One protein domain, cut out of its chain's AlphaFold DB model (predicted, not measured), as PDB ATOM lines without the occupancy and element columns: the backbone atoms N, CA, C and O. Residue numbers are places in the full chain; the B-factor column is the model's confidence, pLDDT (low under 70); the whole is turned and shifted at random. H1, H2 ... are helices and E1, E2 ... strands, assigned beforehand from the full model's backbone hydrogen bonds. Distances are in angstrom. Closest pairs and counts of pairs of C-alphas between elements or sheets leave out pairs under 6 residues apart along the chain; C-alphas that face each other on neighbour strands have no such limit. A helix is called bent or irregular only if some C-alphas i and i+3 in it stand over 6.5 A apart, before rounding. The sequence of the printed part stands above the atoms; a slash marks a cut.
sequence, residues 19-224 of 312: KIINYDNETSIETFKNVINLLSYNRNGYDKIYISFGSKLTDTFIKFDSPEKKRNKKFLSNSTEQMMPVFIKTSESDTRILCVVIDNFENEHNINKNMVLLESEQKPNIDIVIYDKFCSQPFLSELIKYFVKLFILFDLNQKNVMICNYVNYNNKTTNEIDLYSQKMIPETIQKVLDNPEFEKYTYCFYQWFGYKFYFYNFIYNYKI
ATOM      1  N   LYS A  19       6.630  40.986  18.181       69.69
ATOM      2  CA  LYS A  19       5.927  41.297  19.430       69.69
ATOM      3  C   LYS A  19       4.935  40.202  19.774       69.69
ATOM      4  O   LYS A  19       3.880  40.083  19.159       69.69
ATOM      5  N   ILE A  20       5.246  39.431  20.808       59.75
ATOM      6  CA  ILE A  20       4.329  38.417  21.325       59.75
ATOM      7  C   ILE A  20       3.409  39.022  22.367       59.75
ATOM      8  O   ILE A  20       3.820  39.777  23.248       59.75
ATOM      9  N   ILE A  21       2.149  38.638  22.258       64.31
ATOM     10  CA  ILE A  21       1.102  38.978  23.193       64.31
ATOM     11  C   ILE A  21       0.577  37.642  23.731       64.31
ATOM     12  O   ILE A  21      -0.392  37.077  23.225       64.31
ATOM     13  N   ASN A  22       1.310  37.092  24.704       54.31
ATOM     14  CA  ASN A  22       0.981  35.831  25.365       54.31
ATOM     15  C   ASN A  22       0.058  36.122  26.539       54.31
ATOM     16  O   ASN A  22       0.455  36.843  27.457       54.31
ATOM     17  N   TYR A  23      -1.152  35.574  26.497       57.97
ATOM     18  CA  TYR A  23      -2.132  35.815  27.529       57.97
ATOM     19  C   TYR A  23      -2.840  34.533  27.934       57.97
ATOM     20  O   TYR A  23      -3.725  34.040  27.239       57.97
ATOM     21  N   ASP A  24      -2.547  34.108  29.163       50.25
ATOM     22  CA  ASP A  24      -3.527  33.420  29.992       50.25
ATOM     23  C   ASP A  24      -4.878  34.160  29.890       50.25
ATOM     24  O   ASP A  24      -4.924  35.373  29.650       50.25
ATOM     25  N   ASN A  25      -5.990  33.442  30.077       50.31
ATOM     26  CA  ASN A  25      -7.376  33.903  29.872       50.31
ATOM     27  C   ASN A  25      -7.757  35.289  30.454       50.31
ATOM     28  O   ASN A  25      -8.833  35.796  30.130       50.31
ATOM     29  N   GLU A  26      -6.916  35.901  31.283       50.94
ATOM     30  CA  GLU A  26      -7.114  37.181  31.958       50.94
ATOM     31  C   GLU A  26      -6.846  38.426  31.113       50.94
ATOM     32  O   GLU A  26      -7.383  39.487  31.443       50.94
ATOM     33  N   THR A  27      -6.057  38.362  30.037       62.56
ATOM     34  CA  THR A  27      -5.741  39.628  29.365       62.56
ATOM     35  C   THR A  27      -6.753  40.020  28.309       62.56
ATOM     36  O   THR A  27      -7.219  39.227  27.485       62.56
ATOM     37  N   SER A  28      -7.109  41.298  28.368       79.31
ATOM     38  CA  SER A  28      -8.146  41.886  27.552       79.31
ATOM     39  C   SER A  28      -7.680  42.105  26.113       79.31
ATOM     40  O   SER A  28      -6.532  42.449  25.826       79.31
ATOM     41  N   ILE A  29      -8.640  41.999  25.196       87.38
ATOM     42  CA  ILE A  29      -8.511  42.446  23.806       87.38
ATOM     43  C   ILE A  29      -8.033  43.906  23.694       87.38
ATOM     44  O   ILE A  29      -7.446  44.285  22.685       87.38
ATOM     45  N   GLU A  30      -8.230  44.720  24.732       90.06
ATOM     46  CA  GLU A  30      -7.760  46.103  24.772       90.06
ATOM     47  C   GLU A  30      -6.235  46.198  24.817       90.06
ATOM     48  O   GLU A  30      -5.650  47.030  24.125       90.06
ATOM     49  N   THR A  31      -5.559  45.317  25.556       86.88
ATOM     50  CA  THR A  31      -4.092  45.316  25.553       86.88
ATOM     51  C   THR A  31      -3.546  44.904  24.189       86.88
ATOM     52  O   THR A  31      -2.628  45.547  23.683       86.88
ATOM     53  N   PHE A  32      -4.175  43.916  23.543       90.12
ATOM     54  CA  PHE A  32      -3.857  43.534  22.166       90.12
ATOM     55  C   PHE A  32      -3.987  44.729  21.202       90.12
ATOM     56  O   PHE A  32      -3.039  45.066  20.488       90.12
ATOM     57  N   LYS A  33      -5.122  45.439  21.246       93.38
ATOM     58  CA  LYS A  33      -5.356  46.655  20.449       93.38
ATOM     59  C   LYS A  33      -4.305  47.731  20.716       93.38
ATOM     60  O   LYS A  33      -3.815  48.358  19.781       93.38
ATOM     61  N   ASN A  34      -3.916  47.938  21.972       91.94
ATOM     62  CA  ASN A  34      -2.913  48.940  22.333       91.94
ATOM     63  C   ASN A  34      -1.530  48.632  21.750       91.94
ATOM     64  O   ASN A  34      -0.857  49.553  21.285       91.94
ATOM     65  N   VAL A  35      -1.116  47.362  21.714       91.44
ATOM     66  CA  VAL A  35       0.153  46.977  21.076       91.44
ATOM     67  C   VAL A  35       0.111  47.241  19.573       91.44
ATOM     68  O   VAL A  35       1.042  47.847  19.040       91.44
ATOM     69  N   ILE A  36      -0.975  46.856  18.899       94.25
ATOM     70  CA  ILE A  36      -1.155  47.112  17.464       94.25
ATOM     71  C   ILE A  36      -1.171  48.618  17.177       94.25
ATOM     72  O   ILE A  36      -0.502  49.073  16.249       94.25
ATOM     73  N   ASN A  37      -1.864  49.418  17.992       93.69
ATOM     74  CA  ASN A  37      -1.895  50.876  17.862       93.69
ATOM     75  C   ASN A  37      -0.501  51.499  18.052       93.69
ATOM     76  O   ASN A  37      -0.117  52.376  17.282       93.69
ATOM     77  N   LEU A  38       0.272  51.034  19.039       92.19
ATOM     78  CA  LEU A  38       1.636  51.511  19.284       92.19
ATOM     79  C   LEU A  38       2.570  51.181  18.114       92.19
ATOM     80  O   LEU A  38       3.333  52.036  17.673       92.19
ATOM     81  N   LEU A  39       2.503  49.951  17.603       92.38
ATOM     82  CA  LEU A  39       3.264  49.548  16.422       92.38
ATOM     83  C   LEU A  39       2.886  50.397  15.203       92.38
ATOM     84  O   LEU A  39       3.754  50.959  14.542       92.38
ATOM     85  N   SER A  40       1.583  50.564  14.970       91.88
ATOM     86  CA  SER A  40       1.062  51.391  13.880       91.88
ATOM     87  C   SER A  40       1.554  52.835  13.978       91.88
ATOM     88  O   SER A  40       1.957  53.413  12.974       91.88
ATOM     89  N   TYR A  41       1.558  53.416  15.181       90.62
ATOM     90  CA  TYR A  41       2.085  54.759  15.415       90.62
ATOM     91  C   TYR A  41       3.576  54.843  15.069       90.62
ATOM     92  O   TYR A  41       3.980  55.724  14.317       90.62
ATOM     93  N   ASN A  42       4.383  53.887  15.535       88.88
ATOM     94  CA  ASN A  42       5.827  53.872  15.286       88.88
ATOM     95  C   ASN A  42       6.183  53.675  13.804       88.88
ATOM     96  O   ASN A  42       7.205  54.180  13.345       88.88
ATOM     97  N   ARG A  43       5.346  52.954  13.051       88.31
ATOM     98  CA  ARG A  43       5.516  52.739  11.606       88.31
ATOM     99  C   ARG A  43       4.895  53.836  10.742       88.31
ATOM    100  O   ARG A  43       5.085  53.802   9.528       88.31
ATOM    101  N   ASN A  44       4.186  54.809  11.325       90.88
ATOM    102  CA  ASN A  44       3.324  55.764  10.612       90.88
ATOM    103  C   ASN A  44       2.260  55.075   9.731       90.88
ATOM    104  O   ASN A  44       2.026  55.472   8.586       90.88
ATOM    105  N   GLY A  45       1.638  54.022  10.256       93.56
ATOM    106  CA  GLY A  45       0.692  53.164   9.545       93.56
ATOM    107  C   GLY A  45       1.364  52.014   8.796       93.56
ATOM    108  O   GLY A  45       2.586  51.870   8.793       93.56
ATOM    109  N   TYR A  46       0.533  51.195   8.159       96.19
ATOM    110  CA  TYR A  46       0.949  50.044   7.360       96.19
ATOM    111  C   TYR A  46       0.450  50.181   5.932       96.19
ATOM    112  O   TYR A  46      -0.562  50.832   5.691       96.19
ATOM    113  N   ASP A  47       1.145  49.530   5.006       96.56
ATOM    114  CA  ASP A  47       0.768  49.470   3.596       96.56
ATOM    115  C   ASP A  47      -0.014  48.185   3.288       96.56
ATOM    116  O   ASP A  47      -0.869  48.178   2.402       96.56
ATOM    117  N   LYS A  48       0.259  47.105   4.041       97.69
ATOM    118  CA  LYS A  48      -0.439  45.814   3.950       97.69
ATOM    119  C   LYS A  48      -0.717  45.232   5.336       97.69
ATOM    120  O   LYS A  48       0.090  45.391   6.254       97.69
ATOM    121  N   ILE A  49      -1.841  44.529   5.478       98.25
ATOM    122  CA  ILE A  49      -2.184  43.802   6.708       98.25
ATOM    123  C   ILE A  49      -2.626  42.378   6.374       98.25
ATOM    124  O   ILE A  49      -3.553  42.165   5.592       98.25
ATOM    125  N   TYR A  50      -1.976  41.410   7.013       98.56
ATOM    126  CA  TYR A  50      -2.307  39.994   6.948       98.56
ATOM    127  C   TYR A  50      -2.692  39.487   8.337       98.56
ATOM    128  O   TYR A  50      -1.990  39.751   9.312       98.56
ATOM    129  N   ILE A  51      -3.809  38.768   8.431       98.69
ATOM    130  CA  ILE A  51      -4.325  38.213   9.686       98.69
ATOM    131  C   ILE A  51      -4.614  36.732   9.466       98.69
ATOM    132  O   ILE A  51      -5.427  36.405   8.606       98.69
ATOM    133  N   SER A  52      -4.003  35.843  10.247       98.31
ATOM    134  CA  SER A  52      -4.269  34.405  10.215       98.31
ATOM    135  C   SER A  52      -4.949  33.921  11.493       98.31
ATOM    136  O   SER A  52      -4.553  34.262  12.607       98.31
ATOM    137  N   PHE A  53      -5.963  33.076  11.324       98.06
ATOM    138  CA  PHE A  53      -6.635  32.344  12.395       98.06
ATOM    139  C   PHE A  53      -6.358  30.847  12.261       98.06
ATOM    140  O   PHE A  53      -6.544  30.300  11.174       98.06
ATOM    141  N   GLY A  54      -5.968  30.174  13.344       95.50
ATOM    142  CA  GLY A  54      -5.852  28.707  13.358       95.50
ATOM    143  C   GLY A  54      -4.663  28.149  12.571       95.50
ATOM    144  O   GLY A  54      -4.798  27.107  11.936       95.50
ATOM    145  N   SER A  55      -3.547  28.881  12.527       95.06
ATOM    146  CA  SER A  55      -2.379  28.569  11.685       95.06
ATOM    147  C   SER A  55      -1.209  27.918  12.432       95.06
ATOM    148  O   SER A  55      -0.147  27.710  11.840       95.06
ATOM    149  N   LYS A  56      -1.366  27.583  13.723       93.44
ATOM    150  CA  LYS A  56      -0.281  27.013  14.534       93.44
ATOM    151  C   LYS A  56       0.242  25.707  13.937       93.44
ATOM    152  O   LYS A  56      -0.505  24.860  13.448       93.44
ATOM    153  N   LEU A  57       1.546  25.490  14.071       92.94
ATOM    154  CA  LEU A  57       2.170  24.216  13.747       92.94
ATOM    155  C   LEU A  57       1.810  23.149  14.788       92.94
ATOM    156  O   LEU A  57       2.435  23.063  15.850       92.94
ATOM    157  N   THR A  58       0.868  22.279  14.434       86.44
ATOM    158  CA  THR A  58       0.552  21.054  15.180       86.44
ATOM    159  C   THR A  58       1.579  19.964  14.875       86.44
ATOM    160  O   THR A  58       2.371  19.585  15.739       86.44
ATOM    161  N   ASP A  59       1.658  19.555  13.609       89.50
ATOM    162  CA  ASP A  59       2.531  18.491  13.119       89.50
ATOM    163  C   ASP A  59       3.508  19.004  12.062       89.50
ATOM    164  O   ASP A  59       3.123  19.670  11.109       89.50
ATOM    165  N   THR A  60       4.785  18.632  12.179       92.19
ATOM    166  CA  THR A  60       5.822  18.964  11.179       92.19
ATOM    167  C   THR A  60       5.546  18.324   9.820       92.19
ATOM    168  O   THR A  60       5.901  18.871   8.778       92.19
ATOM    169  N   PHE A  61       4.936  17.137   9.836       93.44
ATOM    170  CA  PHE A  61       4.633  16.377   8.637       93.44
ATOM    171  C   PHE A  61       3.180  15.955   8.623       93.44
ATOM    172  O   PHE A  61       2.676  15.412   9.602       93.44
ATOM    173  N   ILE A  62       2.569  16.070   7.457       91.19
ATOM    174  CA  ILE A  62       1.217  15.597   7.209       91.19
ATOM    175  C   ILE A  62       1.221  14.432   6.221       91.19
ATOM    176  O   ILE A  62       2.191  14.180   5.495       91.19
ATOM    177  N   LYS A  63       0.113  13.695   6.202       90.62
ATOM    178  CA  LYS A  63      -0.155  12.636   5.232       90.62
ATOM    179  C   LYS A  63      -1.520  12.876   4.616       90.62
ATOM    180  O   LYS A  63      -2.460  13.228   5.323       90.62
ATOM    181  N   PHE A  64      -1.629  12.610   3.324       89.19
ATOM    182  CA  PHE A  64      -2.898  12.675   2.611       89.19
ATOM    183  C   PHE A  64      -3.422  11.271   2.330       89.19
ATOM    184  O   PHE A  64      -2.659  10.369   1.979       89.19
ATOM    185  N   ASP A  65      -4.736  11.094   2.455       86.62
ATOM    186  CA  ASP A  65      -5.402   9.831   2.112       86.62
ATOM    187  C   ASP A  65      -5.629   9.683   0.593       86.62
ATOM    188  O   ASP A  65      -5.744   8.563   0.079       86.62
ATOM    189  N   SER A  66      -5.667  10.818  -0.116       83.75
ATOM    190  CA  SER A  66      -5.882  10.955  -1.559       83.75
ATOM    191  C   SER A  66      -4.944  12.029  -2.135       83.75
ATOM    192  O   SER A  66      -4.741  13.046  -1.469       83.75
ATOM    193  N   PRO A  67      -4.389  11.847  -3.350       87.00
ATOM    194  CA  PRO A  67      -4.570  10.698  -4.246       87.00
ATOM    195  C   PRO A  67      -3.826   9.444  -3.758       87.00
ATOM    196  O   PRO A  67      -2.831   9.534  -3.041       87.00
ATOM    197  N   GLU A  68      -4.262   8.259  -4.197       85.19
ATOM    198  CA  GLU A  68      -3.695   6.971  -3.761       85.19
ATOM    199  C   GLU A  68      -2.176   6.866  -3.985       85.19
ATOM    200  O   GLU A  68      -1.454   6.422  -3.097       85.19
ATOM    201  N   LYS A  69      -1.660   7.391  -5.107       85.38
ATOM    202  CA  LYS A  69      -0.213   7.455  -5.412       85.38
ATOM    203  C   LYS A  69       0.617   8.235  -4.372       85.38
ATOM    204  O   LYS A  69       1.844   8.096  -4.316       85.38
ATOM    205  N   LYS A  70      -0.017   9.118  -3.597       84.31
ATOM    206  CA  LYS A  70       0.620   9.952  -2.563       84.31
ATOM    207  C   LYS A  70       0.256   9.470  -1.148       84.31
ATOM    208  O   LYS A  70       0.825   9.970  -0.178       84.31
ATOM    209  N   ARG A  71      -0.617   8.460  -1.025       83.00
ATOM    210  CA  ARG A  71      -0.987   7.826   0.246       83.00
ATOM    211  C   ARG A  71       0.270   7.315   0.953       83.00
ATOM    212  O   ARG A  71       1.173   6.771   0.325       83.00
ATOM    213  N   ASN A  72       0.337   7.513   2.267       81.38
ATOM    214  CA  ASN A  72       1.465   7.163   3.146       81.38
ATOM    215  C   ASN A  72       2.764   7.971   2.976       81.38
ATOM    216  O   ASN A  72       3.653   7.828   3.821       81.38
ATOM    217  N   LYS A  73       2.883   8.847   1.968       89.94
ATOM    218  CA  LYS A  73       4.012   9.784   1.881       89.94
ATOM    219  C   LYS A  73       3.851  10.886   2.930       89.94
ATOM    220  O   LYS A  73       2.736  11.321   3.213       89.94
ATOM    221  N   LYS A  74       4.972  11.300   3.523       92.25
ATOM    222  CA  LYS A  74       5.034  12.448   4.431       92.25
ATOM    223  C   LYS A  74       5.332  13.699   3.617       92.25
ATOM    224  O   LYS A  74       6.276  13.692   2.831       92.25
ATOM    225  N   PHE A  75       4.551  14.743   3.835       92.06
ATOM    226  CA  PHE A  75       4.766  16.068   3.264       92.06
ATOM    227  C   PHE A  75       5.021  17.042   4.400       92.06
ATOM    228  O   PHE A  75       4.506  16.831   5.498       92.06
ATOM    229  N   LEU A  76       5.836  18.066   4.159       94.12
ATOM    230  CA  LEU A  76       6.009  19.141   5.128       94.12
ATOM    231  C   LEU A  76       4.666  19.840   5.347       94.12
ATOM    232  O   LEU A  76       3.892  20.011   4.403       94.12
ATOM    233  N   SER A  77       4.393  20.199   6.597       94.12
ATOM    234  CA  SER A  77       3.273  21.080   6.901       94.12
ATOM    235  C   SER A  77       3.529  22.468   6.326       94.12
ATOM    236  O   SER A  77       4.668  22.929   6.323       94.12
ATOM    237  N   ASN A  78       2.465  23.138   5.893       95.44
ATOM    238  CA  ASN A  78       2.513  24.532   5.462       95.44
ATOM    239  C   ASN A  78       2.154  25.521   6.582       95.44
ATOM    240  O   ASN A  78       1.868  26.678   6.299       95.44
ATOM    241  N   SER A  79       2.136  25.096   7.853       95.12
ATOM    242  CA  SER A  79       1.773  25.966   8.986       95.12
ATOM    243  C   SER A  79       2.598  27.257   9.043       95.12
ATOM    244  O   SER A  79       2.058  28.306   9.378       95.12
ATOM    245  N   THR A  80       3.883  27.220   8.674       95.38
ATOM    246  CA  THR A  80       4.712  28.434   8.607       95.38
ATOM    247  C   THR A  80       4.159  29.417   7.575       95.38
ATOM    248  O   THR A  80       4.039  30.604   7.866       95.38
ATOM    249  N   GLU A  81       3.763  28.934   6.399       97.06
ATOM    250  CA  GLU A  81       3.141  29.742   5.349       97.06
ATOM    251  C   GLU A  81       1.703  30.142   5.690       97.06
ATOM    252  O   GLU A  81       1.239  31.186   5.246       97.06
ATOM    253  N   GLN A  82       0.995  29.376   6.522       97.50
ATOM    254  CA  GLN A  82      -0.298  29.801   7.059       97.50
ATOM    255  C   GLN A  82      -0.136  30.968   8.048       97.50
ATOM    256  O   GLN A  82      -0.929  31.912   8.028       97.50
ATOM    257  N   MET A  83       0.894  30.938   8.903       97.12
ATOM    258  CA  MET A  83       1.199  32.034   9.829       97.12
ATOM    259  C   MET A  83       1.741  33.269   9.103       97.12
ATOM    260  O   MET A  83       1.354  34.384   9.432       97.12
ATOM    261  N   MET A  84       2.612  33.079   8.110       96.25
ATOM    262  CA  MET A  84       3.193  34.150   7.303       96.25
ATOM    263  C   MET A  84       3.430  33.651   5.865       96.25
ATOM    264  O   MET A  84       4.449  33.014   5.602       96.25
ATOM    265  N   PRO A  85       2.518  33.931   4.919       97.31
ATOM    266  CA  PRO A  85       2.625  33.450   3.541       97.31
ATOM    267  C   PRO A  85       3.861  33.958   2.800       97.31
ATOM    268  O   PRO A  85       4.380  35.040   3.086       97.31
ATOM    269  N   VAL A  86       4.289  33.229   1.769       96.50
ATOM    270  CA  VAL A  86       5.446  33.598   0.937       96.50
ATOM    271  C   VAL A  86       5.263  34.967   0.283       96.50
ATOM    272  O   VAL A  86       6.216  35.741   0.246       96.50
ATOM    273  N   PHE A  87       4.057  35.344  -0.141       95.19
ATOM    274  CA  PHE A  87       3.787  36.685  -0.680       95.19
ATOM    275  C   PHE A  87       3.966  37.826   0.348       95.19
ATOM    276  O   PHE A  87       4.305  38.953  -0.023       95.19
ATOM    277  N   ILE A  88       3.820  37.546   1.649       95.00
ATOM    278  CA  ILE A  88       4.171  38.493   2.721       95.00
ATOM    279  C   ILE A  88       5.686  38.558   2.870       95.00
ATOM    280  O   ILE A  88       6.269  39.642   2.837       95.00
ATOM    281  N   LYS A  89       6.332  37.390   2.947       92.62
ATOM    282  CA  LYS A  89       7.788  37.279   3.068       92.62
ATOM    283  C   LYS A  89       8.511  37.940   1.899       92.62
ATOM    284  O   LYS A  89       9.574  38.511   2.091       92.62
ATOM    285  N   THR A  90       7.984  37.860   0.684       91.25
ATOM    286  CA  THR A  90       8.642  38.329  -0.551       91.25
ATOM    287  C   THR A  90       8.290  39.762  -0.941       91.25
ATOM    288  O   THR A  90       8.843  40.269  -1.912       91.25
ATOM    289  N   SER A  91       7.438  40.440  -0.167       90.38
ATOM    290  CA  SER A  91       7.089  41.840  -0.420       90.38
ATOM    291  C   SER A  91       8.312  42.771  -0.382       90.38
ATOM    292  O   SER A  91       9.307  42.503   0.298       90.38
ATOM    293  N   GLU A  92       8.218  43.884  -1.116       90.25
ATOM    294  CA  GLU A  92       9.277  44.892  -1.222       90.25
ATOM    295  C   GLU A  92       9.679  45.442   0.155       90.25
ATOM    296  O   GLU A  92       8.842  45.646   1.036       90.25
ATOM    297  N   SER A  93      10.971  45.721   0.343       90.00
ATOM    298  CA  SER A  93      11.522  46.151   1.637       90.00
ATOM    299  C   SER A  93      11.009  47.510   2.121       90.00
ATOM    300  O   SER A  93      11.159  47.830   3.296       90.00
ATOM    301  N   ASP A  94      10.446  48.328   1.230       91.69
ATOM    302  CA  ASP A  94       9.834  49.619   1.561       91.69
ATOM    303  C   ASP A  94       8.343  49.504   1.925       91.69
ATOM    304  O   ASP A  94       7.744  50.483   2.364       91.69
ATOM    305  N   THR A  95       7.748  48.316   1.784       93.94
ATOM    306  CA  THR A  95       6.357  48.041   2.155       93.94
ATOM    307  C   THR A  95       6.285  47.678   3.632       93.94
ATOM    308  O   THR A  95       6.848  46.667   4.050       93.94
ATOM    309  N   ARG A  96       5.557  48.461   4.428       95.19
ATOM    310  CA  ARG A  96       5.337  48.203   5.857       95.19
ATOM    311  C   ARG A  96       4.180  47.233   6.026       95.19
ATOM    312  O   ARG A  96       3.061  47.520   5.592       95.19
ATOM    313  N   ILE A  97       4.429  46.108   6.681       95.88
ATOM    314  CA  ILE A  97       3.451  45.027   6.801       95.88
ATOM    315  C   ILE A  97       3.190  44.718   8.264       95.88
ATOM    316  O   ILE A  97       4.124  44.548   9.043       95.88
ATOM    317  N   LEU A  98       1.913  44.594   8.613       97.12
ATOM    318  CA  LEU A  98       1.487  43.991   9.867       97.12
ATOM    319  C   LEU A  98       1.024  42.557   9.601       97.12
ATOM    320  O   LEU A  98       0.066  42.343   8.856       97.12
ATOM    321  N   CYS A  99       1.688  41.590  10.225       97.31
ATOM    322  CA  CYS A  99       1.335  40.177  10.190       97.31
ATOM    323  C   CYS A  99       0.814  39.758  11.566       97.31
ATOM    324  O   CYS A  99       1.547  39.798  12.551       97.31
ATOM    325  N   VAL A 100      -0.453  39.364  11.653       97.62
ATOM    326  CA  VAL A 100      -1.106  38.990  12.911       97.62
ATOM    327  C   VAL A 100      -1.456  37.511  12.885       97.62
ATOM    328  O   VAL A 100      -2.185  37.075  12.002       97.62
ATOM    329  N   VAL A 101      -0.989  36.760  13.878       97.06
ATOM    330  CA  VAL A 101      -1.242  35.323  14.030       97.06
ATOM    331  C   VAL A 101      -2.075  35.092  15.279       97.06
ATOM    332  O   VAL A 101      -1.651  35.436  16.379       97.06
ATOM    333  N   ILE A 102      -3.262  34.513  15.120       96.06
ATOM    334  CA  ILE A 102      -4.198  34.249  16.215       96.06
ATOM    335  C   ILE A 102      -4.524  32.760  16.241       96.06
ATOM    336  O   ILE A 102      -5.040  32.196  15.275       96.06
ATOM    337  N   ASP A 103      -4.244  32.116  17.362       93.81
ATOM    338  CA  ASP A 103      -4.567  30.709  17.576       93.81
ATOM    339  C   ASP A 103      -4.674  30.418  19.074       93.81
ATOM    340  O   ASP A 103      -4.255  31.231  19.889       93.81
ATOM    341  N   ASN A 104      -5.213  29.260  19.438       91.12
ATOM    342  CA  ASN A 104      -5.088  28.706  20.778       91.12
ATOM    343  C   ASN A 104      -3.843  27.818  20.822       91.12
ATOM    344  O   ASN A 104      -3.883  26.674  20.368       91.12
ATOM    345  N   PHE A 105      -2.738  28.316  21.360       89.75
ATOM    346  CA  PHE A 105      -1.487  27.564  21.444       89.75
ATOM    347  C   PHE A 105      -1.462  26.581  22.619       89.75
ATOM    348  O   PHE A 105      -0.608  25.695  22.635       89.75
ATOM    349  N   GLU A 106      -2.429  26.655  23.538       86.50
ATOM    350  CA  GLU A 106      -2.636  25.781  24.708       86.50
ATOM    351  C   GLU A 106      -1.566  25.884  25.803       86.50
ATOM    352  O   GLU A 106      -1.884  25.736  26.981       86.50
ATOM    353  N   ASN A 107      -0.295  26.068  25.439       86.12
ATOM    354  CA  ASN A 107       0.822  26.167  26.369       86.12
ATOM    355  C   ASN A 107       2.005  26.943  25.771       86.12
ATOM    356  O   ASN A 107       2.164  27.064  24.554       86.12
ATOM    357  N   GLU A 108       2.889  27.399  26.655       86.56
ATOM    358  CA  GLU A 108       4.072  28.191  26.311       86.56
ATOM    359  C   GLU A 108       5.031  27.467  25.349       86.56
ATOM    360  O   GLU A 108       5.619  28.089  24.466       86.56
ATOM    361  N   HIS A 109       5.162  26.138  25.457       89.62
ATOM    362  CA  HIS A 109       6.031  25.361  24.569       89.62
ATOM    363  C   HIS A 109       5.582  25.458  23.104       89.62
ATOM    364  O   HIS A 109       6.408  25.668  22.213       89.62
ATOM    365  N   ASN A 110       4.277  25.350  22.852       89.94
ATOM    366  CA  ASN A 110       3.708  25.487  21.516       89.94
ATOM    367  C   ASN A 110       3.865  26.912  20.968       89.94
ATOM    368  O   ASN A 110       4.177  27.060  19.784       89.94
ATOM    369  N   ILE A 111       3.694  27.947  21.799       89.75
ATOM    370  CA  ILE A 111       3.946  29.342  21.397       89.75
ATOM    371  C   ILE A 111       5.410  29.502  20.981       89.75
ATOM    372  O   ILE A 111       5.685  29.892  19.848       89.75
ATOM    373  N   ASN A 112       6.346  29.110  21.849       89.12
ATOM    374  CA  ASN A 112       7.784  29.242  21.612       89.12
ATOM    375  C   ASN A 112       8.231  28.488  20.350       89.12
ATOM    376  O   ASN A 112       9.015  29.005  19.556       89.12
ATOM    377  N   LYS A 113       7.688  27.288  20.109       91.38
ATOM    378  CA  LYS A 113       7.952  26.520  18.882       91.38
ATOM    379  C   LYS A 113       7.556  27.297  17.621       91.38
ATOM    380  O   LYS A 113       8.303  27.285  16.648       91.38
ATOM    381  N   ASN A 114       6.395  27.951  17.624       92.50
ATOM    382  CA  ASN A 114       5.917  28.725  16.475       92.50
ATOM    383  C   ASN A 114       6.645  30.068  16.332       92.50
ATOM    384  O   ASN A 114       6.900  30.503  15.212       92.50
ATOM    385  N   MET A 115       7.051  30.683  17.445       89.44
ATOM    386  CA  MET A 115       7.888  31.883  17.437       89.44
ATOM    387  C   MET A 115       9.215  31.649  16.728       89.44
ATOM    388  O   MET A 115       9.548  32.403  15.825       89.44
ATOM    389  N   VAL A 116       9.935  30.580  17.083       90.19
ATOM    390  CA  VAL A 116      11.237  30.266  16.473       90.19
ATOM    391  C   VAL A 116      11.126  30.142  14.949       90.19
ATOM    392  O   VAL A 116      12.021  30.572  14.224       90.19
ATOM    393  N   LEU A 117      10.009  29.601  14.446       90.50
ATOM    394  CA  LEU A 117       9.748  29.535  13.005       90.50
ATOM    395  C   LEU A 117       9.582  30.931  12.397       90.50
ATOM    396  O   LEU A 117      10.186  31.224  11.371       90.50
ATOM    397  N   LEU A 118       8.797  31.803  13.031       91.12
ATOM    398  CA  LEU A 118       8.538  33.155  12.531       91.12
ATOM    399  C   LEU A 118       9.756  34.079  12.636       91.12
ATOM    400  O   LEU A 118      10.006  34.853  11.716       91.12
ATOM    401  N   GLU A 119      10.542  33.968  13.706       88.56
ATOM    402  CA  GLU A 119      11.793  34.714  13.888       88.56
ATOM    403  C   GLU A 119      12.811  34.378  12.793       88.56
ATOM    404  O   GLU A 119      13.476  35.271  12.272       88.56
ATOM    405  N   SER A 120      12.891  33.106  12.381       85.88
ATOM    406  CA  SER A 120      13.801  32.682  11.306       85.88
ATOM    407  C   SER A 120      13.449  33.259   9.928       85.88
ATOM    408  O   SER A 120      14.300  33.321   9.043       85.88
ATOM    409  N   GLU A 121      12.211  33.722   9.762       83.62
ATOM    410  CA  GLU A 121      11.654  34.242   8.511       83.62
ATOM    411  C   GLU A 121      11.458  35.770   8.551       83.62
ATOM    412  O   GLU A 121      10.932  36.366   7.606       83.62
ATOM    413  N   GLN A 122      11.842  36.416   9.655       81.69
ATOM    414  CA  GLN A 122      11.536  37.814   9.922       81.69
ATOM    415  C   GLN A 122      12.281  38.769   8.982       81.69
ATOM    416  O   GLN A 122      13.463  38.598   8.672       81.69
ATOM    417  N   LYS A 123      11.595  39.850   8.590       88.88
ATOM    418  CA  LYS A 123      12.184  40.977   7.861       88.88
ATOM    419  C   LYS A 123      11.934  42.309   8.577       88.88
ATOM    420  O   LYS A 123      10.881  42.462   9.191       88.88
ATOM    421  N   PRO A 124      12.832  43.307   8.448       89.62
ATOM    422  CA  PRO A 124      12.711  44.591   9.156       89.62
ATOM    423  C   PRO A 124      11.446  45.406   8.843       89.62
ATOM    424  O   PRO A 124      11.074  46.306   9.598       89.62
ATOM    425  N   ASN A 125      10.809  45.139   7.701       92.94
ATOM    426  CA  ASN A 125       9.598  45.813   7.243       92.94
ATOM    427  C   ASN A 125       8.298  45.097   7.657       92.94
ATOM    428  O   ASN A 125       7.215  45.576   7.322       92.94
ATOM    429  N   ILE A 126       8.399  43.973   8.376       94.06
ATOM    430  CA  ILE A 126       7.265  43.154   8.807       94.06
ATOM    431  C   ILE A 126       7.214  43.146  10.335       94.06
ATOM    432  O   ILE A 126       8.071  42.556  10.992       94.06
ATOM    433  N   ASP A 127       6.177  43.762  10.894       94.56
ATOM    434  CA  ASP A 127       5.849  43.614  12.307       94.56
ATOM    435  C   ASP A 127       4.968  42.377  12.477       94.56
ATOM    436  O   ASP A 127       3.896  42.270  11.874       94.56
ATOM    437  N   ILE A 128       5.427  41.432  13.297       94.62
ATOM    438  CA  ILE A 128       4.714  40.183  13.569       94.62
ATOM    439  C   ILE A 128       4.119  40.260  14.971       94.62
ATOM    440  O   ILE A 128       4.840  40.512  15.939       94.62
ATOM    441  N   VAL A 129       2.810  40.023  15.078       94.19
ATOM    442  CA  VAL A 129       2.092  39.949  16.352       94.19
ATOM    443  C   VAL A 129       1.414  38.600  16.502       94.19
ATOM    444  O   VAL A 129       0.533  38.256  15.720       94.19
ATOM    445  N   ILE A 130       1.792  37.855  17.537       93.06
ATOM    446  CA  ILE A 130       1.157  36.581  17.891       93.06
ATOM    447  C   ILE A 130       0.223  36.820  19.071       93.06
ATOM    448  O   ILE A 130       0.639  37.418  20.067       93.06
ATOM    449  N   TYR A 131      -1.015  36.345  18.966       92.12
ATOM    450  CA  TYR A 131      -2.009  36.427  20.025       92.12
ATOM    451  C   TYR A 131      -2.571  35.043  20.348       92.12
ATOM    452  O   TYR A 131      -3.324  34.468  19.559       92.12
ATOM    453  N   ASP A 132      -2.205  34.527  21.522       91.25
ATOM    454  CA  ASP A 132      -2.752  33.274  22.039       91.25
ATOM    455  C   ASP A 132      -4.181  33.497  22.547       91.25
ATOM    456  O   ASP A 132      -4.408  34.080  23.611       91.25
ATOM    457  N   LYS A 133      -5.170  33.116  21.738       89.75
ATOM    458  CA  LYS A 133      -6.580  33.269  22.079       89.75
ATOM    459  C   LYS A 133      -7.460  32.253  21.370       89.75
ATOM    460  O   LYS A 133      -7.497  32.156  20.144       89.75
ATOM    461  N   PHE A 134      -8.310  31.594  22.155       89.00
ATOM    462  CA  PHE A 134      -9.425  30.833  21.607       89.00
ATOM    463  C   PHE A 134     -10.427  31.751  20.889       89.00
ATOM    464  O   PHE A 134     -10.962  32.708  21.461       89.00
ATOM    465  N   CYS A 135     -10.720  31.425  19.632       92.44
ATOM    466  CA  CYS A 135     -11.630  32.193  18.795       92.44
ATOM    467  C   CYS A 135     -13.090  31.910  19.166       92.44
ATOM    468  O   CYS A 135     -13.687  30.951  18.693       92.44
ATOM    469  N   SER A 136     -13.682  32.767  19.999       93.25
ATOM    470  CA  SER A 136     -15.126  32.773  20.266       93.25
ATOM    471  C   SER A 136     -15.853  33.813  19.409       93.25
ATOM    472  O   SER A 136     -15.256  34.795  18.964       93.25
ATOM    473  N   GLN A 137     -17.164  33.647  19.221       96.00
ATOM    474  CA  GLN A 137     -17.967  34.580  18.426       96.00
ATOM    475  C   GLN A 137     -17.890  36.047  18.917       96.00
ATOM    476  O   GLN A 137     -17.696  36.931  18.074       96.00
ATOM    477  N   PRO A 138     -18.012  36.362  20.228       95.50
ATOM    478  CA  PRO A 138     -17.894  37.744  20.706       95.50
ATOM    479  C   PRO A 138     -16.508  38.333  20.439       95.50
ATOM    480  O   PRO A 138     -16.400  39.461  19.961       95.50
ATOM    481  N   PHE A 139     -15.464  37.538  20.684       94.75
ATOM    482  CA  PHE A 139     -14.081  37.930  20.448       94.75
ATOM    483  C   PHE A 139     -13.831  38.267  18.975       94.75
ATOM    484  O   PHE A 139     -13.391  39.372  18.670       94.75
ATOM    485  N   LEU A 140     -14.176  37.355  18.061       97.31
ATOM    486  CA  LEU A 140     -14.032  37.570  16.621       97.31
ATOM    487  C   LEU A 140     -14.820  38.797  16.162       97.31
ATOM    488  O   LEU A 140     -14.307  39.627  15.418       97.31
ATOM    489  N   SER A 141     -16.053  38.951  16.650       97.56
ATOM    490  CA  SER A 141     -16.903  40.084  16.282       97.56
ATOM    491  C   SER A 141     -16.271  41.425  16.650       97.56
ATOM    492  O   SER A 141     -16.326  42.376  15.870       97.56
ATOM    493  N   GLU A 142     -15.688  41.522  17.843       96.94
ATOM    494  CA  GLU A 142     -15.005  42.728  18.304       96.94
ATOM    495  C   GLU A 142     -13.678  42.954  17.566       96.94
ATOM    496  O   GLU A 142     -13.378  44.077  17.154       96.94
ATOM    497  N   LEU A 143     -12.910  41.885  17.364       97.12
ATOM    498  CA  LEU A 143     -11.596  41.933  16.742       97.12
ATOM    499  C   LEU A 143     -11.667  42.349  15.269       97.12
ATOM    500  O   LEU A 143     -10.938  43.245  14.849       97.12
ATOM    501  N   ILE A 144     -12.572  41.753  14.489       98.44
ATOM    502  CA  ILE A 144     -12.729  42.096  13.070       98.44
ATOM    503  C   ILE A 144     -13.206  43.543  12.918       98.44
ATOM    504  O   ILE A 144     -12.663  44.276  12.095       98.44
ATOM    505  N   LYS A 145     -14.136  44.013  13.763       98.25
ATOM    506  CA  LYS A 145     -14.541  45.434  13.785       98.25
ATOM    507  C   LYS A 145     -13.361  46.364  14.047       98.25
ATOM    508  O   LYS A 145     -13.276  47.429  13.444       98.25
ATOM    509  N   TYR A 146     -12.474  45.987  14.964       98.06
ATOM    510  CA  TYR A 146     -11.270  46.759  15.250       98.06
ATOM    511  C   TYR A 146     -10.344  46.835  14.032       98.06
ATOM    512  O   TYR A 146      -9.965  47.934  13.632       98.06
ATOM    513  N   PHE A 147     -10.041  45.701  13.401       98.38
ATOM    514  CA  PHE A 147      -9.174  45.685  12.227       98.38
ATOM    515  C   PHE A 147      -9.765  46.441  11.044       98.38
ATOM    516  O   PHE A 147      -9.055  47.226  10.429       98.38
ATOM    517  N   VAL A 148     -11.066  46.318  10.771       98.12
ATOM    518  CA  VAL A 148     -11.685  47.103   9.694       98.12
ATOM    519  C   VAL A 148     -11.577  48.606   9.956       98.12
ATOM    520  O   VAL A 148     -11.259  49.369   9.045       98.12
ATOM    521  N   LYS A 149     -11.744  49.048  11.209       97.12
ATOM    522  CA  LYS A 149     -11.508  50.453  11.578       97.12
ATOM    523  C   LYS A 149     -10.057  50.877  11.355       97.12
ATOM    524  O   LYS A 149      -9.836  51.995  10.900       97.12
ATOM    525  N   LEU A 150      -9.083  50.004  11.622       96.88
ATOM    526  CA  LEU A 150      -7.683  50.264  11.270       96.88
ATOM    527  C   LEU A 150      -7.479  50.358   9.756       96.88
ATOM    528  O   LEU A 150      -6.776  51.253   9.298       96.88
ATOM    529  N   PHE A 151      -8.111  49.481   8.971       97.56
ATOM    530  CA  PHE A 151      -8.002  49.520   7.512       97.56
ATOM    531  C   PHE A 151      -8.517  50.850   6.962       97.56
ATOM    532  O   PHE A 151      -7.881  51.448   6.101       97.56
ATOM    533  N   ILE A 152      -9.646  51.339   7.489       96.88
ATOM    534  CA  ILE A 152     -10.203  52.657   7.156       96.88
ATOM    535  C   ILE A 152      -9.250  53.777   7.586       96.88
ATOM    536  O   ILE A 152      -8.984  54.677   6.797       96.88
ATOM    537  N   LEU A 153      -8.717  53.715   8.810       95.25
ATOM    538  CA  LEU A 153      -7.807  54.727   9.350       95.25
ATOM    539  C   LEU A 153      -6.538  54.893   8.499       95.25
ATOM    540  O   LEU A 153      -6.060  56.013   8.339       95.25
ATOM    541  N   PHE A 154      -6.004  53.797   7.960       95.31
ATOM    542  CA  PHE A 154      -4.816  53.806   7.098       95.31
ATOM    543  C   PHE A 154      -5.143  53.900   5.602       95.31
ATOM    544  O   PHE A 154      -4.235  53.800   4.783       95.31
ATOM    545  N   ASP A 155      -6.421  54.068   5.244       95.81
ATOM    546  CA  ASP A 155      -6.927  54.057   3.867       95.81
ATOM    547  C   ASP A 155      -6.408  52.879   3.020       95.81
ATOM    548  O   ASP A 155      -6.013  53.012   1.859       95.81
ATOM    549  N   LEU A 156      -6.415  51.676   3.596       96.88
ATOM    550  CA  LEU A 156      -5.922  50.495   2.895       96.88
ATOM    551  C   LEU A 156      -6.815  50.145   1.708       96.88
ATOM    552  O   LEU A 156      -8.046  50.111   1.802       96.88
ATOM    553  N   ASN A 157      -6.194  49.820   0.576       96.62
ATOM    554  CA  ASN A 157      -6.907  49.153  -0.501       96.62
ATOM    555  C   ASN A 157      -7.297  47.740  -0.048       96.62
ATOM    556  O   ASN A 157      -6.518  47.055   0.613       96.62
ATOM    557  N   GLN A 158      -8.475  47.282  -0.458       96.50
ATOM    558  CA  GLN A 158      -8.943  45.927  -0.191       96.50
ATOM    559  C   GLN A 158      -7.928  44.848  -0.616       96.50
ATOM    560  O   GLN A 158      -7.747  43.856   0.081       96.50
ATOM    561  N   LYS A 159      -7.218  45.070  -1.730       96.56
ATOM    562  CA  LYS A 159      -6.180  44.170  -2.253       96.56
ATOM    563  C   LYS A 159      -4.920  44.095  -1.390       96.56
ATOM    564  O   LYS A 159      -4.112  43.200  -1.601       96.56
ATOM    565  N   ASN A 160      -4.745  45.009  -0.436       97.44
ATOM    566  CA  ASN A 160      -3.622  45.034   0.504       97.44
ATOM    567  C   ASN A 160      -3.977  44.426   1.870       97.44
ATOM    568  O   ASN A 160      -3.179  44.491   2.805       97.44
ATOM    569  N   VAL A 161      -5.176  43.856   1.998       98.12
ATOM    570  CA  VAL A 161      -5.683  43.292   3.246       98.12
ATOM    571  C   VAL A 161      -6.152  41.866   3.015       98.12
ATOM    572  O   VAL A 161      -6.925  41.595   2.096       98.12
ATOM    573  N   MET A 162      -5.738  40.961   3.897       98.62
ATOM    574  CA  MET A 162      -6.168  39.571   3.852       98.62
ATOM    575  C   MET A 162      -6.407  39.026   5.259       98.62
ATOM    576  O   MET A 162      -5.533  39.079   6.121       98.62
ATOM    577  N   ILE A 163      -7.612  38.506   5.474       98.81
ATOM    578  CA  ILE A 163      -8.032  37.832   6.699       98.81
ATOM    579  C   ILE A 163      -8.211  36.358   6.350       98.81
ATOM    580  O   ILE A 163      -9.139  36.019   5.625       98.81
ATOM    581  N   CYS A 164      -7.346  35.485   6.847       98.75
ATOM    582  CA  CYS A 164      -7.343  34.064   6.522       98.75
ATOM    583  C   CYS A 164      -7.777  33.208   7.709       98.75
ATOM    584  O   CYS A 164      -7.214  33.312   8.797       98.75
ATOM    585  N   ASN A 165      -8.725  32.302   7.481       98.50
ATOM    586  CA  ASN A 165      -9.043  31.222   8.404       98.50
ATOM    587  C   ASN A 165      -8.441  29.895   7.924       98.50
ATOM    588  O   ASN A 165      -8.773  29.403   6.842       98.50
ATOM    589  N   TYR A 166      -7.609  29.298   8.773       97.31
ATOM    590  CA  TYR A 166      -6.999  27.983   8.588       97.31
ATOM    591  C   TYR A 166      -7.598  26.915   9.508       97.31
ATOM    592  O   TYR A 166      -7.224  25.747   9.416       97.31
ATOM    593  N   VAL A 167      -8.598  27.265  10.329       93.81
ATOM    594  CA  VAL A 167      -9.374  26.276  11.083       93.81
ATOM    595  C   VAL A 167     -10.209  25.451  10.106       93.81
ATOM    596  O   VAL A 167     -11.297  25.845   9.683       93.81
ATOM    597  N   ASN A 168      -9.661  24.305   9.717       87.12
ATOM    598  CA  ASN A 168     -10.303  23.303   8.882       87.12
ATOM    599  C   ASN A 168      -9.776  21.936   9.309       87.12
ATOM    600  O   ASN A 168      -8.610  21.606   9.086       87.12
ATOM    601  N   TYR A 169     -10.621  21.152   9.963       80.38
ATOM    602  CA  TYR A 169     -10.223  19.847  10.453       80.38
ATOM    603  C   TYR A 169     -10.389  18.815   9.340       80.38
ATOM    604  O   TYR A 169     -11.313  18.876   8.529       80.38
ATOM    605  N   ASN A 170      -9.476  17.844   9.284       69.50
ATOM    606  CA  ASN A 170      -9.633  16.711   8.378       69.50
ATOM    607  C   ASN A 170     -10.984  16.025   8.659       69.50
ATOM    608  O   ASN A 170     -11.396  15.927   9.815       69.50
ATOM    609  N   ASN A 171     -11.624  15.469   7.627       62.34
ATOM    610  CA  ASN A 171     -12.904  14.743   7.664       62.34
ATOM    611  C   ASN A 171     -12.969  13.582   8.686       62.34
ATOM    612  O   ASN A 171     -13.986  12.904   8.785       62.34
ATOM    613  N   LYS A 172     -11.876  13.302   9.404       66.00
ATOM    614  CA  LYS A 172     -11.762  12.295  10.463       66.00
ATOM    615  C   LYS A 172     -12.016  12.850  11.869       66.00
ATOM    616  O   LYS A 172     -12.138  12.051  12.794       66.00
ATOM    617  N   THR A 173     -12.066  14.168  12.065       75.06
ATOM    618  CA  THR A 173     -12.306  14.751  13.391       75.06
ATOM    619  C   THR A 173     -13.763  14.562  13.804       75.06
ATOM    620  O   THR A 173     -14.679  14.950  13.086       75.06
ATOM    621  N   THR A 174     -13.973  13.987  14.987       74.69
ATOM    622  CA  THR A 174     -15.302  13.784  15.593       74.69
ATOM    623  C   THR A 174     -15.547  14.693  16.798       74.69
ATOM    624  O   THR A 174     -16.549  14.541  17.488       74.69
ATOM    625  N   ASN A 175     -14.617  15.600  17.100       85.81
ATOM    626  CA  ASN A 175     -14.743  16.537  18.208       85.81
ATOM    627  C   ASN A 175     -15.765  17.627  17.856       85.81
ATOM    628  O   ASN A 175     -15.570  18.399  16.918       85.81
ATOM    629  N   GLU A 176     -16.851  17.699  18.622       86.75
ATOM    630  CA  GLU A 176     -17.935  18.658  18.396       86.75
ATOM    631  C   GLU A 176     -17.485  20.117  18.533       86.75
ATOM    632  O   GLU A 176     -17.987  20.975  17.809       86.75
ATOM    633  N   ILE A 177     -16.518  20.408  19.409       85.56
ATOM    634  CA  ILE A 177     -15.984  21.766  19.599       85.56
ATOM    635  C   ILE A 177     -15.224  22.210  18.346       85.56
ATOM    636  O   ILE A 177     -15.373  23.347  17.895       85.56
ATOM    637  N   ASP A 178     -14.450  21.300  17.758       86.44
ATOM    638  CA  ASP A 178     -13.684  21.548  16.537       86.44
ATOM    639  C   ASP A 178     -14.626  21.761  15.343       86.44
ATOM    640  O   ASP A 178     -14.522  22.758  14.628       86.44
ATOM    641  N   LEU A 179     -15.623  20.884  15.187       88.94
ATOM    642  CA  LEU A 179     -16.651  21.009  14.147       88.94
ATOM    643  C   LEU A 179     -17.469  22.300  14.295       88.94
ATOM    644  O   LEU A 179     -17.757  22.972  13.302       88.94
ATOM    645  N   TYR A 180     -17.815  22.679  15.529       91.12
ATOM    646  CA  TYR A 180     -18.482  23.947  15.810       91.12
ATOM    647  C   TYR A 180     -17.602  25.134  15.417       91.12
ATOM    648  O   TYR A 180     -18.076  26.044  14.742       91.12
ATOM    649  N   SER A 181     -16.321  25.114  15.785       90.75
ATOM    650  CA  SER A 181     -15.376  26.200  15.505       90.75
ATOM    651  C   SER A 181     -15.144  26.374  14.003       90.75
ATOM    652  O   SER A 181     -15.196  27.496  13.501       90.75
ATOM    653  N   GLN A 182     -15.001  25.267  13.266       92.00
ATOM    654  CA  GLN A 182     -14.865  25.260  11.807       92.00
ATOM    655  C   GLN A 182     -16.039  25.943  11.090       92.00
ATOM    656  O   GLN A 182     -15.839  26.554  10.044       92.00
ATOM    657  N   LYS A 183     -17.252  25.872  11.652       93.00
ATOM    658  CA  LYS A 183     -18.432  26.566  11.121       93.00
ATOM    659  C   LYS A 183     -18.568  27.996  11.654       93.00
ATOM    660  O   LYS A 183     -18.800  28.930  10.894       93.00
ATOM    661  N   MET A 184     -18.420  28.177  12.963       96.44
ATOM    662  CA  MET A 184     -18.698  29.438  13.653       96.44
ATOM    663  C   MET A 184     -17.728  30.552  13.249       96.44
ATOM    664  O   MET A 184     -18.159  31.695  13.077       96.44
ATOM    665  N   ILE A 185     -16.437  30.241  13.089       97.25
ATOM    666  CA  ILE A 185     -15.404  31.230  12.755       97.25
ATOM    667  C   ILE A 185     -15.708  31.931  11.420       97.25
ATOM    668  O   ILE A 185     -15.857  33.159  11.438       97.25
ATOM    669  N   PRO A 186     -15.844  31.219  10.280       97.12
ATOM    670  CA  PRO A 186     -16.089  31.876   9.001       97.12
ATOM    671  C   PRO A 186     -17.417  32.638   8.966       97.12
ATOM    672  O   PRO A 186     -17.450  33.782   8.508       97.12
ATOM    673  N   GLU A 187     -18.493  32.068   9.524       97.06
ATOM    674  CA  GLU A 187     -19.798  32.737   9.608       97.06
ATOM    675  C   GLU A 187     -19.721  34.041  10.410       97.06
ATOM    676  O   GLU A 187     -20.283  35.064  10.011       97.06
ATOM    677  N   THR A 188     -18.998  34.035  11.533       98.50
ATOM    678  CA  THR A 188     -18.854  35.218  12.388       98.50
ATOM    679  C   THR A 188     -18.054  36.315  11.699       98.50
ATOM    680  O   THR A 188     -18.482  37.471  11.711       98.50
ATOM    681  N   ILE A 189     -16.911  35.974  11.094       98.56
ATOM    682  CA  ILE A 189     -16.054  36.949  10.407       98.56
ATOM    683  C   ILE A 189     -16.811  37.569   9.230       98.56
ATOM    684  O   ILE A 189     -16.914  38.797   9.153       98.56
ATOM    685  N   GLN A 190     -17.403  36.747   8.355       98.19
ATOM    686  CA  GLN A 190     -18.107  37.252   7.177       98.19
ATOM    687  C   GLN A 190     -19.322  38.104   7.561       98.19
ATOM    688  O   GLN A 190     -19.526  39.165   6.980       98.19
ATOM    689  N   LYS A 191     -20.075  37.723   8.603       98.06
ATOM    690  CA  LYS A 191     -21.209  38.519   9.102       98.06
ATOM    691  C   LYS A 191     -20.799  39.922   9.552       98.06
ATOM    692  O   LYS A 191     -21.583  40.859   9.406       98.06
ATOM    693  N   VAL A 192     -19.606  40.086  10.128       98.44
ATOM    694  CA  VAL A 192     -19.088  41.422  10.453       98.44
ATOM    695  C   VAL A 192     -18.768  42.183   9.173       98.44
ATOM    696  O   VAL A 192     -19.193  43.325   9.047       98.44
ATOM    697  N   LEU A 193     -18.062  41.558   8.230       98.19
ATOM    698  CA  LEU A 193     -17.625  42.181   6.974       98.19
ATOM    699  C   LEU A 193     -18.769  42.509   6.003       98.19
ATOM    700  O   LEU A 193     -18.609  43.381   5.153       98.19
ATOM    701  N   ASP A 194     -19.914  41.842   6.130       97.69
ATOM    702  CA  ASP A 194     -21.139  42.142   5.380       97.69
ATOM    703  C   ASP A 194     -21.910  43.349   5.943       97.69
ATOM    704  O   ASP A 194     -22.930  43.750   5.379       97.69
ATOM    705  N   ASN A 195     -21.455  43.949   7.049       96.94
ATOM    706  CA  ASN A 195     -22.025  45.202   7.530       96.94
ATOM    707  C   ASN A 195     -21.812  46.308   6.472       96.94
ATOM    708  O   ASN A 195     -20.674  46.498   6.045       96.94
ATOM    709  N   PRO A 196     -22.851  47.082   6.098       96.81
ATOM    710  CA  PRO A 196     -22.719  48.187   5.147       96.81
ATOM    711  C   PRO A 196     -21.638  49.220   5.503       96.81
ATOM    712  O   PRO A 196     -21.033  49.800   4.610       96.81
ATOM    713  N   GLU A 197     -21.338  49.425   6.793       96.00
ATOM    714  CA  GLU A 197     -20.230  50.286   7.248       96.00
ATOM    715  C   GLU A 197     -18.862  49.812   6.710       96.00
ATOM    716  O   GLU A 197     -17.926  50.600   6.585       96.00
ATOM    717  N   PHE A 198     -18.739  48.524   6.385       96.62
ATOM    718  CA  PHE A 198     -17.494  47.844   6.030       96.62
ATOM    719  C   PHE A 198     -17.468  47.323   4.586       96.62
ATOM    720  O   PHE A 198     -16.587  46.530   4.254       96.62
ATOM    721  N   GLU A 199     -18.373  47.795   3.719       95.62
ATOM    722  CA  GLU A 199     -18.563  47.304   2.340       95.62
ATOM    723  C   GLU A 199     -17.249  47.194   1.533       95.62
ATOM    724  O   GLU A 199     -17.019  46.213   0.825       95.62
ATOM    725  N   LYS A 200     -16.324  48.155   1.704       96.94
ATOM    726  CA  LYS A 200     -14.997  48.171   1.049       96.94
ATOM    727  C   LYS A 200     -14.159  46.912   1.331       96.94
ATOM    728  O   LYS A 200     -13.309  46.559   0.521       96.94
ATOM    729  N   TYR A 201     -14.366  46.243   2.465       98.06
ATOM    730  CA  TYR A 201     -13.557  45.103   2.923       98.06
ATOM    731  C   TYR A 201     -14.330  43.784   2.940       98.06
ATOM    732  O   TYR A 201     -13.843  42.769   3.440       98.06
ATOM    733  N   THR A 202     -15.527  43.767   2.359       97.44
ATOM    734  CA  THR A 202     -16.426  42.614   2.362       97.44
ATOM    735  C   THR A 202     -15.837  41.355   1.712       97.44
ATOM    736  O   THR A 202     -16.203  40.247   2.103       97.44
ATOM    737  N   TYR A 203     -14.888  41.499   0.776       97.44
ATOM    738  CA  TYR A 203     -14.164  40.375   0.161       97.44
ATOM    739  C   TYR A 203     -12.710  40.259   0.653       97.44
ATOM    740  O   TYR A 203     -11.852  39.789  -0.085       97.44
ATOM    741  N   CYS A 204     -12.385  40.716   1.865       98.25
ATOM    742  CA  CYS A 204     -11.059  40.498   2.467       98.25
ATOM    743  C   CYS A 204     -10.932  39.170   3.226       98.25
ATOM    744  O   CYS A 204      -9.847  38.884   3.731       98.25
ATOM    745  N   PHE A 205     -12.007  38.383   3.350       98.69
ATOM    746  CA  PHE A 205     -11.996  37.128   4.099       98.69
ATOM    747  C   PHE A 205     -11.765  35.908   3.208       98.69
ATOM    748  O   PHE A 205     -12.447  35.699   2.202       98.69
ATOM    749  N   TYR A 206     -10.801  35.093   3.623       98.62
ATOM    750  CA  TYR A 206     -10.309  33.928   2.919       98.62
ATOM    751  C   TYR A 206     -10.345  32.700   3.817       98.62
ATOM    752  O   TYR A 206     -10.072  32.764   5.016       98.62
ATOM    753  N   GLN A 207     -10.650  31.562   3.211       97.94
ATOM    754  CA  GLN A 207     -10.718  30.273   3.873       97.94
ATOM    755  C   GLN A 207      -9.733  29.311   3.221       97.94
ATOM    756  O   GLN A 207      -9.586  29.256   2.001       97.94
ATOM    757  N   TRP A 208      -9.066  28.526   4.053       97.75
ATOM    758  CA  TRP A 208      -8.186  27.462   3.609       97.75
ATOM    759  C   TRP A 208      -8.955  26.218   3.148       97.75
ATOM    760  O   TRP A 208      -9.875  25.756   3.834       97.75
ATOM    761  N   PHE A 209      -8.540  25.624   2.021       94.44
ATOM    762  CA  PHE A 209      -9.163  24.409   1.469       94.44
ATOM    763  C   PHE A 209      -8.993  23.156   2.343       94.44
ATOM    764  O   PHE A 209      -9.690  22.158   2.122       94.44
ATOM    765  N   GLY A 210      -8.102  23.196   3.334       93.31
ATOM    766  CA  GLY A 210      -7.890  22.101   4.270       93.31
ATOM    767  C   GLY A 210      -6.954  21.021   3.738       93.31
ATOM    768  O   GLY A 210      -6.165  21.216   2.813       93.31
ATOM    769  N   TYR A 211      -7.080  19.826   4.308       91.19
ATOM    770  CA  TYR A 211      -6.221  18.668   4.040       91.19
ATOM    771  C   TYR A 211      -6.520  17.959   2.702       91.19
ATOM    772  O   TYR A 211      -6.524  16.729   2.615       91.19
ATOM    773  N   LYS A 212      -6.767  18.725   1.634       90.94
ATOM    774  CA  LYS A 212      -6.933  18.231   0.260       90.94
ATOM    775  C   LYS A 212      -5.625  18.409  -0.496       90.94
ATOM    776  O   LYS A 212      -5.196  19.535  -0.692       90.94
ATOM    777  N   PHE A 213      -5.014  17.317  -0.954       91.25
ATOM    778  CA  PHE A 213      -3.656  17.323  -1.520       91.25
ATOM    779  C   PHE A 213      -3.404  18.429  -2.559       91.25
ATOM    780  O   PHE A 213      -2.466  19.201  -2.402       91.25
ATOM    781  N   TYR A 214      -4.261  18.554  -3.576       92.06
ATOM    782  CA  TYR A 214      -4.082  19.534  -4.661       92.06
ATOM    783  C   TYR A 214      -4.383  20.981  -4.268       92.06
ATOM    784  O   TYR A 214      -4.042  21.894  -5.008       92.06
ATOM    785  N   PHE A 215      -5.029  21.190  -3.125       94.00
ATOM    786  CA  PHE A 215      -5.419  22.508  -2.636       94.00
ATOM    787  C   PHE A 215      -4.756  22.847  -1.308       94.00
ATOM    788  O   PHE A 215      -5.122  23.830  -0.673       94.00
ATOM    789  N   TYR A 216      -3.804  22.027  -0.865       94.69
ATOM    790  CA  TYR A 216      -3.268  22.114   0.483       94.69
ATOM    791  C   TYR A 216      -2.637  23.476   0.757       94.69
ATOM    792  O   TYR A 216      -2.744  23.964   1.869       94.69
ATOM    793  N   ASN A 217      -2.058  24.128  -0.250       96.69
ATOM    794  CA  ASN A 217      -1.461  25.459  -0.119       96.69
ATOM    795  C   ASN A 217      -2.397  26.593  -0.551       96.69
ATOM    796  O   ASN A 217      -1.991  27.750  -0.600       96.69
ATOM    797  N   PHE A 218      -3.644  26.286  -0.901       97.62
ATOM    798  CA  PHE A 218      -4.542  27.269  -1.481       97.62
ATOM    799  C   PHE A 218      -5.529  27.802  -0.446       97.62
ATOM    800  O   PHE A 218      -6.075  27.071   0.386       97.62
ATOM    801  N   ILE A 219      -5.795  29.096  -0.552       98.31
ATOM    802  CA  ILE A 219      -6.867  29.798   0.148       98.31
ATOM    803  C   ILE A 219      -7.821  30.388  -0.887       98.31
ATOM    804  O   ILE A 219      -7.411  30.730  -1.996       98.31
ATOM    805  N   TYR A 220      -9.094  30.510  -0.537       97.81
ATOM    806  CA  TYR A 220     -10.124  31.044  -1.422       97.81
ATOM    807  C   TYR A 220     -10.922  32.145  -0.745       97.81
ATOM    808  O   TYR A 220     -11.126  32.112   0.466       97.81
ATOM    809  N   ASN A 221     -11.405  33.108  -1.524       98.00
ATOM    810  CA  ASN A 221     -12.294  34.144  -1.021       98.00
ATOM    811  C   ASN A 221     -13.623  33.533  -0.560       98.00
ATOM    812  O   ASN A 221     -14.373  32.986  -1.374       98.00
ATOM    813  N   TYR A 222     -13.920  33.630   0.734       97.25
ATOM    814  CA  TYR A 222     -15.054  32.935   1.341       97.25
ATOM    815  C   TYR A 222     -16.388  33.356   0.708       97.25
ATOM    816  O   TYR A 222     -17.164  32.507   0.275       97.25
ATOM    817  N   LYS A 223     -16.622  34.666   0.558       96.00
ATOM    818  CA  LYS A 223     -17.880  35.201   0.018       96.00
ATOM    819  C   LYS A 223     -18.122  34.818  -1.442       96.00
ATOM    820  O   LYS A 223     -19.245  34.470  -1.804       96.00
ATOM    821  N   ILE A 224     -17.088  34.890  -2.285       94.38
ATOM    822  CA  ILE A 224     -17.203  34.512  -3.704       94.38
ATOM    823  C   ILE A 224     -17.536  33.027  -3.837       94.38
ATOM    824  O   ILE A 224     -18.401  32.656  -4.631       94.38
TER     825      ILE A 224
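What this domain is: This is residues 19 to 224 of the 312 residues of an uncharacterized protein of viral metagenome (UniProt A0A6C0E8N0). A twisted sheet of seven strands runs through the middle of the domain as the core of three layers, with H1, H5 and H6 covering one face and H4 on part of the other. The long link from E2 to H2, residues 54 to 78, reaches out beyond the ends of the strands and folds back, making one end of the longest axis. The printed part has 206 residues, with seven named helices and seven named strands in the order E1 H1 E2 H2 H3 E3 H4 E4 H5 E5 H6 H7 E6 E7; the class is mixed, helices and strands. The sheet's order is E1 E4 E3 E2 E5 E6 E7, mixed, with E7 antiparallel to E6. The whole is compact, with a radius of gyration of the C-alphas of 16.8 A and spans of 50 by 37 by 35 A.

How they stand to each other: E1, residues 19 to 21, is an edge strand, parallel to E4, residues 126 to 132, with N 19 and O 128 2.9 A apart, within hydrogen-bond range. E3, residues 97 to 103, is parallel to E4, with N 127 and O 97 at 2.9 A, and to E2, residues 48 to 53, with N 52 and O 100 at 2.8 A. E5, residues 161 to 165, is parallel to E2, with N 51 and O 162 at 2.9 A, and to E6, residues 205 to 208, with N 206 and O 163 at 2.8 A. E6 and the other edge strand, E7, residues 218 to 221, form an antiparallel hairpin, with N 207 and O 220 at 2.8 A. H1, residues 29 to 43, is on the sheet at a height of 9.7 A, over E4 and only just not over E1, on which 2 of its C-alphas fall; its closest C-alphas to E4 are Phe 32 and Tyr 131, 7.6 A. H4, residues 108 to 120, is on the opposite face, also over E4, at a height of 10.1 A. H2, residues 79 to 83, touches H4 at residues 114 to 118 alone, closest at the C-alphas of Thr 80 and Leu 117, 6.8 A. H2 only grazes the sheet, as does H3, residues 86 to 89. H5, residues 137 to 153, is on the same face as H1 and runs along the strands, over E2 and E5. H1 and H5 only just touch, with 3 pairs of C-alphas within 8 A, closest at Ile 29 and Leu 143, 7.7 A. H6, residues 176 to 193, is on that face too, over E5 and E6, and touches H5 at a shallow tilt of 32 degrees, the same way, closest at the C-alphas of Gln 137 and Thr 188, 6.1 A. H7, residues 196 to 201, is not on the sheet and is irregular, with C-alphas 197 and 200 8.4 A apart; it and H6 only just touch, and only at the corner, with 3 pairs, closest at the C-alphas of Leu 193 and Tyr 201, 6.4 A. Two split strand-helix-strand units, with other strands between their two strands, are E1, H1, E2 and E4, H5, E5; strand-helix-strand units of parallel neighbours are E2, H2 H3, E3, then E3, H4, E4, and E5, H6 H7, E6; each crossover is right-handed. Every O i to N i+4 pair is within hydrogen-bond range in H1, H2 and H5; H4 has 8 of 9, H6 13 of 14, H7 0 of 2 but 2 of 3 O i to N i+3 pairs, and H3 is too short for an i+4 pair.

Where its parts are: E1 begins at C-alpha 19, (5.927, 41.297, 19.430). H1 is 21.2 A long from first to last C-alpha, E2 17.1 A, E3 19.6 A, H4 18.4 A, E4 19.3 A, H5 24.3 A and H6 26.2 A. H6 begins at C-alpha 176, (-17.935, 18.658, 18.396). E7 ends at C-alpha 221, (-12.294, 34.144, -1.021).

The domain as a whole: The two C-alphas farthest apart are those of Tyr 41 and Glu 68, 51.8 A. The printed part has no cut. The link from E2 to H2, 25 residues, is long; within it residues 61 to 62 pair with 75 to 76, antiparallel. Residues 172 to 177 stand free. The mean pLDDT of the printed part is 91.3; residues 19 to 27 and 170 to 172 are under 70.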